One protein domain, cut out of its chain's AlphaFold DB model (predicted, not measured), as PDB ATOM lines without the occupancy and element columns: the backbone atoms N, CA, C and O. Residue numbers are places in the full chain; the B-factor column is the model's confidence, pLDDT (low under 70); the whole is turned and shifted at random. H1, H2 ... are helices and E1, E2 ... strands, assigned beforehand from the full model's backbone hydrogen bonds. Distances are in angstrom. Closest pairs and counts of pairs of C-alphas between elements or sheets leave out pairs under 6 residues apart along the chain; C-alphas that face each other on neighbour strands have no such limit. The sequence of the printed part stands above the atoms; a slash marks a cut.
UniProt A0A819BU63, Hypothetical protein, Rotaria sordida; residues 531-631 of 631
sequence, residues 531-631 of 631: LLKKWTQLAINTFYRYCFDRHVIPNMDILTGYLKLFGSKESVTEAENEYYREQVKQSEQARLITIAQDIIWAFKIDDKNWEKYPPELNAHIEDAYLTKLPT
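What this domain is: This is residues 531 to 631 of the 631 residues of the protein "Hypothetical protein" of Rotaria sordida (UniProt A0A819BU63). One long helix, H2, bears a small head on its first part, where H1 runs side by side with it and the two-stranded hairpin E1 E2 packs with E1 on H1 and with E2 on H2. The last residues of H2, 591 to 598, stick out of this head, and beyond them a long loop leads to H3, which is apart from the head. The printed part has 101 residues with three named helices and two named strands in the order H1 E1 E2 H2 H3; the sheet, in the order E1 - E2, is antiparallel, and the class is mostly helix. The whole is extended, with a radius of gyration of the C-alphas of 20.8 A and spans of 66 by 27 by 22 A.

Where its parts are: Find C-alpha 553 at (19.093, -6.075, -65.630); there E1 begins, residues 553 to 557, 13.2 A from first to last C-alpha. E2, residues 562 to 566, measures 13.5 A. Next look at C-alpha 569 at (12.617, -16.563, -65.268), where H2 begins; it takes residues 569 to 598 and runs 43.2 A. H1, residues 537 to 548, is 16.4 A long. H3, residues 615 to 626, is 16.3 A long and ends at C-alpha 626, at (1.691, 32.709, -52.946).

How they stand to each other: Start at the hairpin of E1 and E2, antiparallel neighbours with 167 degrees between their directions. Look there for N 555 and O 564, 2.8 A apart, and N 564 and O 555, 2.9 A apart, both within hydrogen-bond range. From E1 go to H1: their closest C-alphas, of Cys 547 and Ile 553, are 6.3 A apart. From E2 go to H2: their closest C-alphas, of Leu 565 and Val 572, are 6.1 A apart. E1 and H2 are near each other, with 5 pairs of C-alphas within 10 A. H1 and H2 touch, H2 with its residues 575 to 586 alone, and the closest C-alphas are those of Cys 547 and Ala 575, 5.9 A apart. These two helices run opposite ways at a shallow tilt of 12 degrees. H1 and E2 are apart, and H3 is apart from H1, H2, E1 and E2. In H1, H2 and H3 every O i to N i+4 pair is within hydrogen-bond range.

The domain as a whole: The C-alphas farthest apart, those of Ser 568 and Lys 608, are 65.7 A from each other. The printed part has no cut and ends at Thr 631, the chain's last residue. The links H1 to E1, E1 to E2 and E2 to H2 are tight; the link H2 to H3, residues 599 to 614, is long. Residues 591 to 602, 611 to 617 and 622 to 631 stand free. The mean pLDDT of the printed part is 73.6, and 43 residues are under 70, among them residues 590 to 607 and 620 to 631.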
ATOM      1  N   LEU A 531       2.858   6.689 -70.791       58.12
ATOM      2  CA  LEU A 531       3.214   6.355 -69.405       58.12
ATOM      3  C   LEU A 531       4.682   6.628 -69.065       58.12
ATOM      4  O   LEU A 531       4.951   7.252 -68.043       58.12
ATOM      5  N   LEU A 532       5.644   6.181 -69.880       53.88
ATOM      6  CA  LEU A 532       7.063   6.270 -69.496       53.88
ATOM      7  C   LEU A 532       7.636   7.697 -69.552       53.88
ATOM      8  O   LEU A 532       8.575   7.998 -68.821       53.88
ATOM      9  N   LYS A 533       6.987   8.616 -70.280       60.53
ATOM     10  CA  LYS A 533       7.250  10.068 -70.200       60.53
ATOM     11  C   LYS A 533       6.803  10.689 -68.867       60.53
ATOM     12  O   LYS A 533       7.203  11.804 -68.550       60.53
ATOM     13  N   LYS A 534       5.937   9.995 -68.117       68.31
ATOM     14  CA  LYS A 534       5.327  10.439 -66.850       68.31
ATOM     15  C   LYS A 534       5.901   9.722 -65.625       68.31
ATOM     16  O   LYS A 534       5.532  10.058 -64.503       68.31
ATOM     17  N   TRP A 535       6.804   8.758 -65.814       79.62
ATOM     18  CA  TRP A 535       7.552   8.155 -64.715       79.62
ATOM     19  C   TRP A 535       8.512   9.181 -64.115       79.62
ATOM     20  O   TRP A 535       9.398   9.700 -64.792       79.62
ATOM     21  N   THR A 536       8.364   9.456 -62.821       82.50
ATOM     22  CA  THR A 536       9.331  10.288 -62.098       82.50
ATOM     23  C   THR A 536      10.702   9.607 -62.055       82.50
ATOM     24  O   THR A 536      10.797   8.383 -61.951       82.50
ATOM     25  N   GLN A 537      11.791  10.387 -62.041       79.81
ATOM     26  CA  GLN A 537      13.146   9.834 -61.874       79.81
ATOM     27  C   GLN A 537      13.269   8.993 -60.588       79.81
ATOM     28  O   GLN A 537      14.026   8.026 -60.547       79.81
ATOM     29  N   LEU A 538      12.488   9.321 -59.551       84.69
ATOM     30  CA  LEU A 538      12.392   8.537 -58.321       84.69
ATOM     31  C   LEU A 538      11.778   7.147 -58.560       84.69
ATOM     32  O   LEU A 538      12.334   6.165 -58.069       84.69
ATOM     33  N   ALA A 539      10.694   7.041 -59.337       85.31
ATOM     34  CA  ALA A 539      10.098   5.757 -59.712       85.31
ATOM     35  C   ALA A 539      11.060   4.923 -60.577       85.31
ATOM     36  O   ALA A 539      11.278   3.749 -60.280       85.31
ATOM     37  N   ILE A 540      11.725   5.542 -61.566       87.81
ATOM     38  CA  ILE A 540      12.753   4.878 -62.393       87.81
ATOM     39  C   ILE A 540      13.870   4.317 -61.502       87.81
ATOM     40  O   ILE A 540      14.164   3.124 -61.560       87.81
ATOM     41  N   ASN A 541      14.452   5.141 -60.623       87.25
ATOM     42  CA  ASN A 541      15.528   4.722 -59.719       87.25
ATOM     43  C   ASN A 541      15.082   3.610 -58.749       87.25
ATOM     44  O   ASN A 541      15.850   2.687 -58.476       87.25
ATOM     45  N   THR A 542      13.846   3.680 -58.244       89.75
ATOM     46  CA  THR A 542      13.266   2.669 -57.343       89.75
ATOM     47  C   THR A 542      13.098   1.328 -58.054       89.75
ATOM     48  O   THR A 542      13.516   0.296 -57.529       89.75
ATOM     49  N   PHE A 543      12.573   1.345 -59.280       93.94
ATOM     50  CA  PHE A 543      12.397   0.151 -60.098       93.94
ATOM     51  C   PHE A 543      13.731  -0.480 -60.527       93.94
ATOM     52  O   PHE A 543      13.914  -1.691 -60.401       93.94
ATOM     53  N   TYR A 544      14.694   0.336 -60.969       93.31
ATOM     54  CA  TYR A 544      16.039  -0.134 -61.317       93.31
ATOM     55  C   TYR A 544      16.721  -0.807 -60.121       93.31
ATOM     56  O   TYR A 544      17.266  -1.901 -60.260       93.31
ATOM     57  N   ARG A 545      16.626  -0.206 -58.926       92.88
ATOM     58  CA  ARG A 545      17.113  -0.819 -57.686       92.88
ATOM     59  C   ARG A 545      16.424  -2.156 -57.396       92.88
ATOM     60  O   ARG A 545      17.121  -3.136 -57.165       92.88
ATOM     61  N   TYR A 546      15.091  -2.217 -57.458       95.69
ATOM     62  CA  TYR A 546      14.333  -3.454 -57.225       95.69
ATOM     63  C   TYR A 546      14.768  -4.599 -58.158       95.69
ATOM     64  O   TYR A 546      14.836  -5.753 -57.726       95.69
ATOM     65  N   CYS A 547      15.096  -4.277 -59.416       93.88
ATOM     66  CA  CYS A 547      15.641  -5.227 -60.385       93.88
ATOM     67  C   CYS A 547      17.058  -5.691 -60.007       93.88
ATOM     68  O   CYS A 547      17.313  -6.896 -59.965       93.88
ATOM     69  N   PHE A 548      17.971  -4.766 -59.688       91.44
ATOM     70  CA  PHE A 548      19.346  -5.111 -59.308       91.44
ATOM     71  C   PHE A 548      19.416  -5.929 -58.010       91.44
ATOM     72  O   PHE A 548      20.165  -6.907 -57.961       91.44
ATOM     73  N   ASP A 549      18.568  -5.615 -57.023       93.38
ATOM     74  CA  ASP A 549      18.386  -6.378 -55.776       93.38
ATOM     75  C   ASP A 549      17.918  -7.839 -56.037       93.38
ATOM     76  O   ASP A 549      17.939  -8.670 -55.130       93.38
ATOM     77  N   ARG A 550      17.517  -8.173 -57.277       96.38
ATOM     78  CA  ARG A 550      17.064  -9.500 -57.755       96.38
ATOM     79  C   ARG A 550      17.912 -10.091 -58.884       96.38
ATOM     80  O   ARG A 550      17.507 -11.075 -59.503       96.38
ATOM     81  N   HIS A 551      19.062  -9.487 -59.182       92.81
ATOM     82  CA  HIS A 551      19.920  -9.846 -60.321       92.81
ATOM     83  C   HIS A 551      19.207  -9.786 -61.690       92.81
ATOM     84  O   HIS A 551      19.559 -10.513 -62.620       92.81
ATOM     85  N   VAL A 552      18.219  -8.897 -61.825       94.31
ATOM     86  CA  VAL A 552      17.598  -8.534 -63.104       94.31
ATOM     87  C   VAL A 552      18.253  -7.259 -63.628       94.31
ATOM     88  O   VAL A 552      18.408  -6.283 -62.897       94.31
ATOM     89  N   ILE A 553      18.608  -7.252 -64.909       91.69
ATOM     90  CA  ILE A 553      19.093  -6.075 -65.630       91.69
ATOM     91  C   ILE A 553      17.915  -5.499 -66.432       91.69
ATOM     92  O   ILE A 553      17.482  -6.134 -67.400       91.69
ATOM     93  N   PRO A 554      17.379  -4.321 -66.061       93.00
ATOM     94  CA  PRO A 554      16.378  -3.626 -66.853       93.00
ATOM     95  C   PRO A 554      17.042  -2.761 -67.934       93.00
ATOM     96  O   PRO A 554      17.973  -1.998 -67.674       93.00
ATOM     97  N   ASN A 555      16.527  -2.853 -69.155       89.25
ATOM     98  CA  ASN A 555      16.844  -1.960 -70.263       89.25
ATOM     99  C   ASN A 555      15.542  -1.281 -70.707       89.25
ATOM    100  O   ASN A 555      14.698  -1.910 -71.350       89.25
ATOM    101  N   MET A 556      15.365  -0.031 -70.280       86.38
ATOM    102  CA  MET A 556      14.145   0.755 -70.428       86.38
ATOM    103  C   MET A 556      14.362   1.885 -71.437       86.38
ATOM    104  O   MET A 556      15.082   2.843 -71.159       86.38
ATOM    105  N   ASP A 557      13.710   1.794 -72.593       79.81
ATOM    106  CA  ASP A 557      13.603   2.898 -73.541       79.81
ATOM    107  C   ASP A 557      12.480   3.842 -73.086       79.81
ATOM    108  O   ASP A 557      11.285   3.566 -73.235       79.81
ATOM    109  N   ILE A 558      12.892   4.964 -72.496       71.69
ATOM    110  CA  ILE A 558      12.007   6.011 -71.965       71.69
ATOM    111  C   ILE A 558      11.251   6.734 -73.099       71.69
ATOM    112  O   ILE A 558      10.157   7.249 -72.871       71.69
ATOM    113  N   LEU A 559      11.795   6.758 -74.324       64.19
ATOM    114  CA  LEU A 559      11.192   7.441 -75.473       64.19
ATOM    115  C   LEU A 559      10.105   6.590 -76.135       64.19
ATOM    116  O   LEU A 559       9.042   7.115 -76.466       64.19
ATOM    117  N   THR A 560      10.348   5.287 -76.317       68.06
ATOM    118  CA  THR A 560       9.384   4.369 -76.955       68.06
ATOM    119  C   THR A 560       8.460   3.660 -75.965       68.06
ATOM    120  O   THR A 560       7.563   2.931 -76.386       68.06
ATOM    121  N   GLY A 561       8.692   3.811 -74.659       66.69
ATOM    122  CA  GLY A 561       7.931   3.131 -73.609       66.69
ATOM    123  C   GLY A 561       8.236   1.634 -73.470       66.69
ATOM    124  O   GLY A 561       7.409   0.888 -72.944       66.69
ATOM    125  N   TYR A 562       9.390   1.174 -73.964       77.12
ATOM    126  CA  TYR A 562       9.693  -0.250 -74.114       77.12
ATOM    127  C   TYR A 562      10.679  -0.746 -73.049       77.12
ATOM    128  O   TYR A 562      11.773  -0.209 -72.907       77.12
ATOM    129  N   LEU A 563      10.320  -1.811 -72.328       86.19
ATOM    130  CA  LEU A 563      11.147  -2.410 -71.280       86.19
ATOM    131  C   LEU A 563      11.576  -3.830 -71.669       86.19
ATOM    132  O   LEU A 563      10.732  -4.687 -71.925       86.19
ATOM    133  N   LYS A 564      12.885  -4.097 -71.650       89.25
ATOM    134  CA  LYS A 564      13.452  -5.455 -71.628       89.25
ATOM    135  C   LYS A 564      13.967  -5.763 -70.227       89.25
ATOM    136  O   LYS A 564      14.638  -4.930 -69.622       89.25
ATOM    137  N   LEU A 565      13.699  -6.972 -69.745       90.25
ATOM    138  CA  LEU A 565      14.223  -7.502 -68.489       90.25
ATOM    139  C   LEU A 565      15.088  -8.728 -68.795       90.25
ATOM    140  O   LEU A 565      14.644  -9.636 -69.495       90.25
ATOM    141  N   PHE A 566      16.311  -8.758 -68.268       83.50
ATOM    142  CA  PHE A 566      17.238  -9.881 -68.425       83.50
ATOM    143  C   PHE A 566      17.610 -10.438 -67.048       83.50
ATOM    144  O   PHE A 566      18.102  -9.696 -66.205       83.50
ATOM    145  N   GLY A 567      17.381 -11.728 -66.803       90.00
ATOM    146  CA  GLY A 567      17.619 -12.372 -65.507       90.00
ATOM    147  C   GLY A 567      17.083 -13.806 -65.484       90.00
ATOM    148  O   GLY A 567      16.788 -14.372 -66.538       90.00
ATOM    149  N   SER A 568      16.928 -14.398 -64.295       88.25
ATOM    150  CA  SER A 568      16.231 -15.690 -64.164       88.25
ATOM    151  C   SER A 568      14.735 -15.542 -64.490       88.25
ATOM    152  O   SER A 568      14.171 -14.467 -64.291       88.25
ATOM    153  N   LYS A 569      14.060 -16.608 -64.946       83.81
ATOM    154  CA  LYS A 569      12.617 -16.563 -65.268       83.81
ATOM    155  C   LYS A 569      11.755 -16.137 -64.072       83.81
ATOM    156  O   LYS A 569      10.771 -15.425 -64.254       83.81
ATOM    157  N   GLU A 570      12.126 -16.553 -62.866       88.38
ATOM    158  CA  GLU A 570      11.426 -16.195 -61.629       88.38
ATOM    159  C   GLU A 570      11.665 -14.720 -61.276       88.38
ATOM    160  O   GLU A 570      10.714 -13.953 -61.148       88.38
ATOM    161  N   SER A 571      12.931 -14.292 -61.261       86.50
ATOM    162  CA  SER A 571      13.329 -12.904 -60.986       86.50
ATOM    163  C   SER A 571      12.736 -11.913 -61.997       86.50
ATOM    164  O   SER A 571      12.290 -10.836 -61.613       86.50
ATOM    165  N   VAL A 572      12.702 -12.278 -63.286       85.44
ATOM    166  CA  VAL A 572      12.091 -11.478 -64.359       85.44
ATOM    167  C   VAL A 572      10.579 -11.386 -64.174       85.44
ATOM    168  O   VAL A 572      10.050 -10.283 -64.252       85.44
ATOM    169  N   THR A 573       9.896 -12.492 -63.848       83.00
ATOM    170  CA  THR A 573       8.462 -12.463 -63.502       83.00
ATOM    171  C   THR A 573       8.197 -11.536 -62.309       83.00
ATOM    172  O   THR A 573       7.247 -10.755 -62.338       83.00
ATOM    173  N   GLU A 574       9.019 -11.572 -61.255       90.50
ATOM    174  CA  GLU A 574       8.828 -10.695 -60.088       90.50
ATOM    175  C   GLU A 574       9.077  -9.212 -60.429       90.50
ATOM    176  O   GLU A 574       8.293  -8.346 -60.042       90.50
ATOM    177  N   ALA A 575      10.116  -8.919 -61.221       89.94
ATOM    178  CA  ALA A 575      10.407  -7.577 -61.723       89.94
ATOM    179  C   ALA A 575       9.322  -7.043 -62.675       89.94
ATOM    180  O   ALA A 575       8.969  -5.870 -62.589       89.94
ATOM    181  N   GLU A 576       8.731  -7.877 -63.531       88.00
ATOM    182  CA  GLU A 576       7.602  -7.476 -64.379       88.00
ATOM    183  C   GLU A 576       6.362  -7.133 -63.530       88.00
ATOM    184  O   GLU A 576       5.706  -6.114 -63.751       88.00
ATOM    185  N   ASN A 577       6.090  -7.915 -62.480       85.50
ATOM    186  CA  ASN A 577       5.022  -7.609 -61.528       85.50
ATOM    187  C   ASN A 577       5.265  -6.288 -60.771       85.50
ATOM    188  O   ASN A 577       4.319  -5.519 -60.587       85.50
ATOM    189  N   GLU A 578       6.499  -5.975 -60.358       92.38
ATOM    190  CA  GLU A 578       6.791  -4.673 -59.736       92.38
ATOM    191  C   GLU A 578       6.717  -3.514 -60.737       92.38
ATOM    192  O   GLU A 578       6.225  -2.445 -60.380       92.38
ATOM    193  N   TYR A 579       7.109  -3.723 -62.000       87.88
ATOM    194  CA  TYR A 579       6.932  -2.727 -63.060       87.88
ATOM    195  C   TYR A 579       5.460  -2.329 -63.197       87.88
ATOM    196  O   TYR A 579       5.140  -1.139 -63.198       87.88
ATOM    197  N   TYR A 580       4.546  -3.306 -63.225       82.19
ATOM    198  CA  TYR A 580       3.110  -3.027 -63.225       82.19
ATOM    199  C   TYR A 580       2.632  -2.363 -61.923       82.19
ATOM    200  O   TYR A 580       1.813  -1.444 -61.988       82.19
ATOM    201  N   ARG A 581       3.158  -2.744 -60.747       81.75
ATOM    202  CA  ARG A 581       2.827  -2.066 -59.476       81.75
ATOM    203  C   ARG A 581       3.253  -0.594 -59.471       81.75
ATOM    204  O   ARG A 581       2.465   0.247 -59.038       81.75
ATOM    205  N   GLU A 582       4.438  -0.255 -59.975       84.38
ATOM    206  CA  GLU A 582       4.876   1.141 -60.114       84.38
ATOM    207  C   GLU A 582       4.116   1.891 -61.219       84.38
ATOM    208  O   GLU A 582       3.725   3.038 -61.000       84.38
ATOM    209  N   GLN A 583       3.789   1.257 -62.355       77.75
ATOM    210  CA  GLN A 583       2.909   1.876 -63.358       77.75
ATOM    211  C   GLN A 583       1.551   2.267 -62.756       77.75
ATOM    212  O   GLN A 583       1.080   3.378 -63.005       77.75
ATOM    213  N   VAL A 584       0.945   1.409 -61.924       75.75
ATOM    214  CA  VAL A 584      -0.316   1.729 -61.236       75.75
ATOM    215  C   VAL A 584      -0.138   2.924 -60.291       75.75
ATOM    216  O   VAL A 584      -0.912   3.877 -60.399       75.75
ATOM    217  N   LYS A 585       0.912   2.949 -59.452       80.62
ATOM    218  CA  LYS A 585       1.212   4.088 -58.556       80.62
ATOM    219  C   LYS A 585       1.414   5.400 -59.328       80.62
ATOM    220  O   LYS A 585       0.818   6.411 -58.964       80.62
ATOM    221  N   GLN A 586       2.211   5.395 -60.402       79.44
ATOM    222  CA  GLN A 586       2.441   6.588 -61.230       79.44
ATOM    223  C   GLN A 586       1.158   7.030 -61.959       79.44
ATOM    224  O   GLN A 586       0.885   8.227 -62.038       79.44
ATOM    225  N   SER A 587       0.326   6.094 -62.436       69.25
ATOM    226  CA  SER A 587      -0.949   6.432 -63.088       69.25
ATOM    227  C   SER A 587      -1.982   7.014 -62.112       69.25
ATOM    228  O   SER A 587      -2.677   7.968 -62.461       69.25
ATOM    229  N   GLU A 588      -2.044   6.523 -60.869       72.12
ATOM    230  CA  GLU A 588      -2.900   7.098 -59.831       72.12
ATOM    231  C   GLU A 588      -2.402   8.473 -59.368       72.12
ATOM    232  O   GLU A 588      -3.210   9.395 -59.264       72.12
ATOM    233  N   GLN A 589      -1.091   8.659 -59.174       72.62
ATOM    234  CA  GLN A 589      -0.519   9.980 -58.884       72.62
ATOM    235  C   GLN A 589      -0.827  10.988 -59.999       72.62
ATOM    236  O   GLN A 589      -1.305  12.082 -59.710       72.62
ATOM    237  N   ALA A 590      -0.642  10.612 -61.270       68.94
ATOM    238  CA  ALA A 590      -0.990  11.464 -62.406       68.94
ATOM    239  C   ALA A 590      -2.492  11.808 -62.431       68.94
ATOM    240  O   ALA A 590      -2.850  12.973 -62.582       68.94
ATOM    241  N   ARG A 591      -3.373  10.822 -62.202       67.56
ATOM    242  CA  ARG A 591      -4.829  11.028 -62.111       67.56
ATOM    243  C   ARG A 591      -5.205  11.990 -60.980       67.56
ATOM    244  O   ARG A 591      -6.057  12.850 -61.180       67.56
ATOM    245  N   LEU A 592      -4.583  11.859 -59.807       63.69
ATOM    246  CA  LEU A 592      -4.810  12.750 -58.665       63.69
ATOM    247  C   LEU A 592      -4.298  14.173 -58.934       63.69
ATOM    248  O   LEU A 592      -4.963  15.124 -58.537       63.69
ATOM    249  N   ILE A 593      -3.180  14.327 -59.651       64.62
ATOM    250  CA  ILE A 593      -2.664  15.633 -60.088       64.62
ATOM    251  C   ILE A 593      -3.629  16.295 -61.079       64.62
ATOM    252  O   ILE A 593      -3.995  17.446 -60.864       64.62
ATOM    253  N   THR A 594      -4.106  15.581 -62.104       57.31
ATOM    254  CA  THR A 594      -5.103  16.117 -63.051       57.31
ATOM    255  C   THR A 594      -6.399  16.505 -62.336       57.31
ATOM    256  O   THR A 594      -6.877  17.619 -62.507       57.31
ATOM    257  N   ILE A 595      -6.910  15.657 -61.434       51.19
ATOM    258  CA  ILE A 595      -8.072  15.995 -60.596       51.19
ATOM    259  C   ILE A 595      -7.804  17.257 -59.756       51.19
ATOM    260  O   ILE A 595      -8.664  18.127 -59.681       51.19
ATOM    261  N   ALA A 596      -6.621  17.408 -59.157       53.94
ATOM    262  CA  ALA A 596      -6.267  18.596 -58.374       53.94
ATOM    263  C   ALA A 596      -6.060  19.872 -59.220       53.94
ATOM    264  O   ALA A 596      -6.159  20.972 -58.675       53.94
ATOM    265  N   GLN A 597      -5.782  19.734 -60.521       52.72
ATOM    266  CA  GLN A 597      -5.674  20.831 -61.491       52.72
ATOM    267  C   GLN A 597      -7.052  21.266 -62.018       52.72
ATOM    268  O   GLN A 597      -7.321  22.464 -62.084       52.72
ATOM    269  N   ASP A 598      -7.930  20.308 -62.328       39.62
ATOM    270  CA  ASP A 598      -9.298  20.559 -62.807       39.62
ATOM    271  C   ASP A 598     -10.260  20.975 -61.676       39.62
ATOM    272  O   ASP A 598     -11.278  21.631 -61.925       39.62
ATOM    273  N   ILE A 599      -9.944  20.659 -60.412       41.22
ATOM    274  CA  ILE A 599     -10.624  21.251 -59.253       41.22
ATOM    275  C   ILE A 599     -10.252  22.737 -59.170       41.22
ATOM    276  O   ILE A 599      -9.251  23.152 -58.578       41.22
ATOM    277  N   ILE A 600     -11.144  23.570 -59.707       41.91
ATOM    278  CA  ILE A 600     -11.211  24.987 -59.364       41.91
ATOM    279  C   ILE A 600     -11.588  25.076 -57.881       41.91
ATOM    280  O   ILE A 600     -12.763  25.018 -57.517       41.91
ATOM    281  N   TRP A 601     -10.577  25.221 -57.021       46.81
ATOM    282  CA  TRP A 601     -10.727  25.479 -55.588       46.81
ATOM    283  C   TRP A 601     -11.355  26.859 -55.342       46.81
ATOM    284  O   TRP A 601     -10.688  27.812 -54.945       46.81
ATOM    285  N   ALA A 602     -12.662  26.965 -55.578       40.44
ATOM    286  CA  ALA A 602     -13.480  28.145 -55.325       40.44
ATOM    287  C   ALA A 602     -13.774  28.315 -53.821       40.44
ATOM    288  O   ALA A 602     -14.926  28.463 -53.404       40.44
ATOM    289  N   PHE A 603     -12.727  28.291 -52.990       48.44
ATOM    290  CA  PHE A 603     -12.829  28.692 -51.595       48.44
ATOM    291  C   PHE A 603     -13.122  30.187 -51.535       48.44
ATOM    292  O   PHE A 603     -12.228  31.028 -51.623       48.44
ATOM    293  N   LYS A 604     -14.399  30.524 -51.352       47.38
ATOM    294  CA  LYS A 604     -14.794  31.851 -50.893       47.38
ATOM    295  C   LYS A 604     -14.400  31.976 -49.421       47.38
ATOM    296  O   LYS A 604     -15.212  31.703 -48.539       47.38
ATOM    297  N   ILE A 605     -13.139  32.334 -49.187       56.09
ATOM    298  CA  ILE A 605     -12.640  32.714 -47.866       56.09
ATOM    299  C   ILE A 605     -13.537  33.847 -47.352       56.09
ATOM    300  O   ILE A 605     -13.861  34.782 -48.084       56.09
ATOM    301  N   ASP A 606     -14.001  33.719 -46.112       63.31
ATOM    302  CA  ASP A 606     -14.642  34.819 -45.401       63.31
ATOM    303  C   ASP A 606     -13.558  35.536 -44.601       63.31
ATOM    304  O   ASP A 606     -13.111  35.039 -43.565       63.31
ATOM    305  N   ASP A 607     -13.142  36.702 -45.096       63.00
ATOM    306  CA  ASP A 607     -12.080  37.543 -44.529       63.00
ATOM    307  C   ASP A 607     -12.277  37.823 -43.025       63.00
ATOM    308  O   ASP A 607     -11.324  38.094 -42.300       63.00
ATOM    309  N   LYS A 608     -13.517  37.720 -42.523       72.69
ATOM    310  CA  LYS A 608     -13.889  37.934 -41.113       72.69
ATOM    311  C   LYS A 608     -13.674  36.714 -40.212       72.69
ATOM    312  O   LYS A 608     -13.942  36.790 -39.012       72.69
ATOM    313  N   ASN A 609     -13.267  35.577 -40.774       67.31
ATOM    314  CA  ASN A 609     -13.147  34.295 -40.076       67.31
ATOM    315  C   ASN A 609     -11.806  33.566 -40.316       67.31
ATOM    316  O   ASN A 609     -11.591  32.525 -39.701       67.31
ATOM    317  N   TRP A 610     -10.891  34.126 -41.120       65.94
ATOM    318  CA  TRP A 610      -9.534  33.600 -41.379       65.94
ATOM    319  C   TRP A 610      -8.765  33.205 -40.101       65.94
ATOM    320  O   TRP A 610      -8.174  32.127 -40.037       65.94
ATOM    321  N   GLU A 611      -8.852  34.009 -39.038       67.50
ATOM    322  CA  GLU A 611      -8.162  33.773 -37.755       67.50
ATOM    323  C   GLU A 611      -8.675  32.548 -36.965       67.50
ATOM    324  O   GLU A 611      -8.128  32.220 -35.914       67.50
ATOM    325  N   LYS A 612      -9.744  31.879 -37.425       72.88
ATOM    326  CA  LYS A 612     -10.383  30.747 -36.723       72.88
ATOM    327  C   LYS A 612      -9.997  29.374 -37.271       72.88
ATOM    328  O   LYS A 612     -10.408  28.365 -36.697       72.88
ATOM    329  N   TYR A 613      -9.252  29.316 -38.370       71.81
ATOM    330  CA  TYR A 613      -8.728  28.059 -38.899       71.81
ATOM    331  C   TYR A 613      -7.465  27.622 -38.131       71.81
ATOM    332  O   TYR A 613      -6.749  28.474 -37.600       71.81
ATOM    333  N   PRO A 614      -7.163  26.310 -38.062       77.62
ATOM    334  CA  PRO A 614      -5.910  25.827 -37.485       77.62
ATOM    335  C   PRO A 614      -4.685  26.439 -38.193       77.62
ATOM    336  O   PRO A 614      -4.729  26.592 -39.419       77.62
ATOM    337  N   PRO A 615      -3.589  26.762 -37.476       75.19
ATOM    338  CA  PRO A 615      -2.402  27.380 -38.070       75.19
ATOM    339  C   PRO A 615      -1.819  26.597 -39.252       75.19
ATOM    340  O   PRO A 615      -1.362  27.197 -40.220       75.19
ATOM    341  N   GLU A 616      -1.884  25.266 -39.210       70.31
ATOM    342  CA  GLU A 616      -1.417  24.379 -40.277       70.31
ATOM    343  C   GLU A 616      -2.248  24.546 -41.559       70.31
ATOM    344  O   GLU A 616      -1.708  24.551 -42.663       70.31
ATOM    345  N   LEU A 617      -3.567  24.726 -41.421       65.31
ATOM    346  CA  LEU A 617      -4.463  24.935 -42.558       65.31
ATOM    347  C   LEU A 617      -4.261  26.324 -43.175       65.31
ATOM    348  O   LEU A 617      -4.215  26.439 -44.397       65.31
ATOM    349  N   ASN A 618      -4.083  27.357 -42.346       69.88
ATOM    350  CA  ASN A 618      -3.784  28.705 -42.831       69.88
ATOM    351  C   ASN A 618      -2.433  28.764 -43.557       69.88
ATOM    352  O   ASN A 618      -2.375  29.327 -44.647       69.88
ATOM    353  N   ALA A 619      -1.390  28.106 -43.038       70.31
ATOM    354  CA  ALA A 619      -0.094  28.016 -43.715       70.31
ATOM    355  C   ALA A 619      -0.199  27.342 -45.100       70.31
ATOM    356  O   ALA A 619       0.376  27.832 -46.070       70.31
ATOM    357  N   HIS A 620      -0.977  26.260 -45.227       66.31
ATOM    358  CA  HIS A 620      -1.207  25.608 -46.523       66.31
ATOM    359  C   HIS A 620      -2.055  26.447 -47.495       66.31
ATOM    360  O   HIS A 620      -1.840  26.369 -48.703       66.31
ATOM    361  N   ILE A 621      -3.000  27.253 -46.999       65.88
ATOM    362  CA  ILE A 621      -3.775  28.195 -47.827       65.88
ATOM    363  C   ILE A 621      -2.884  29.346 -48.317       65.88
ATOM    364  O   ILE A 621      -2.971  29.729 -49.482       65.88
ATOM    365  N   GLU A 622      -2.015  29.874 -47.455       69.88
ATOM    366  CA  GLU A 622      -1.093  30.969 -47.770       69.88
ATOM    367  C   GLU A 622      -0.035  30.541 -48.801       69.88
ATOM    368  O   GLU A 622       0.137  31.215 -49.817       69.88
ATOM    369  N   ASP A 623       0.583  29.369 -48.631       69.38
ATOM    370  CA  ASP A 623       1.536  28.788 -49.590       69.38
ATOM    371  C   ASP A 623       0.882  28.516 -50.966       69.38
ATOM    372  O   ASP A 623       1.427  28.862 -52.019       69.38
ATOM    373  N   ALA A 624      -0.356  28.002 -50.978       63.59
ATOM    374  CA  ALA A 624      -1.148  27.793 -52.197       63.59
ATOM    375  C   ALA A 624      -1.636  29.095 -52.872       63.59
ATOM    376  O   ALA A 624      -1.998  29.082 -54.053       63.59
ATOM    377  N   TYR A 625      -1.666  30.215 -52.141       65.25
ATOM    378  CA  TYR A 625      -1.973  31.541 -52.679       65.25
ATOM    379  C   TYR A 625      -0.718  32.204 -53.259       65.25
ATOM    380  O   TYR A 625      -0.737  32.680 -54.396       65.25
ATOM    381  N   LEU A 626       0.397  32.169 -52.521       65.50
ATOM    382  CA  LEU A 626       1.691  32.709 -52.946       65.50
ATOM    383  C   LEU A 626       2.204  32.027 -54.222       65.50
ATOM    384  O   LEU A 626       2.653  32.710 -55.140       65.50
ATOM    385  N   THR A 627       2.052  30.706 -54.337       61.31
ATOM    386  CA  THR A 627       2.423  29.938 -55.545       61.31
ATOM    387  C   THR A 627       1.513  30.172 -56.761       61.31
ATOM    388  O   THR A 627       1.832  29.695 -57.852       61.31
ATOM    389  N   LYS A 628       0.403  30.914 -56.619       54.22
ATOM    390  CA  LYS A 628      -0.495  31.299 -57.726       54.22
ATOM    391  C   LYS A 628      -0.343  32.745 -58.200       54.22
ATOM    392  O   LYS A 628      -0.959  33.104 -59.205       54.22
ATOM    393  N   LEU A 629       0.454  33.571 -57.524       40.62
ATOM    394  CA  LEU A 629       0.779  34.907 -58.016       40.62
ATOM    395  C   LEU A 629       1.810  34.798 -59.156       40.62
ATOM    396  O   LEU A 629       2.864  34.196 -58.949       40.62
ATOM    397  N   PRO A 630       1.542  35.353 -60.355       42.66
ATOM    398  CA  PRO A 630       2.548  35.423 -61.407       42.66
ATOM    399  C   PRO A 630       3.662  36.403 -61.014       42.66
ATOM    400  O   PRO A 630       3.385  37.466 -60.452       42.66
ATOM    401  N   THR A 631       4.904  36.032 -61.328       41.03
ATOM    402  CA  THR A 631       6.111  36.863 -61.198       41.03
ATOM    403  C   THR A 631       6.349  37.779 -62.395       41.03
ATOM    404  O   THR A 631       5.886  37.446 -63.510       41.03
TER     405      THR A 631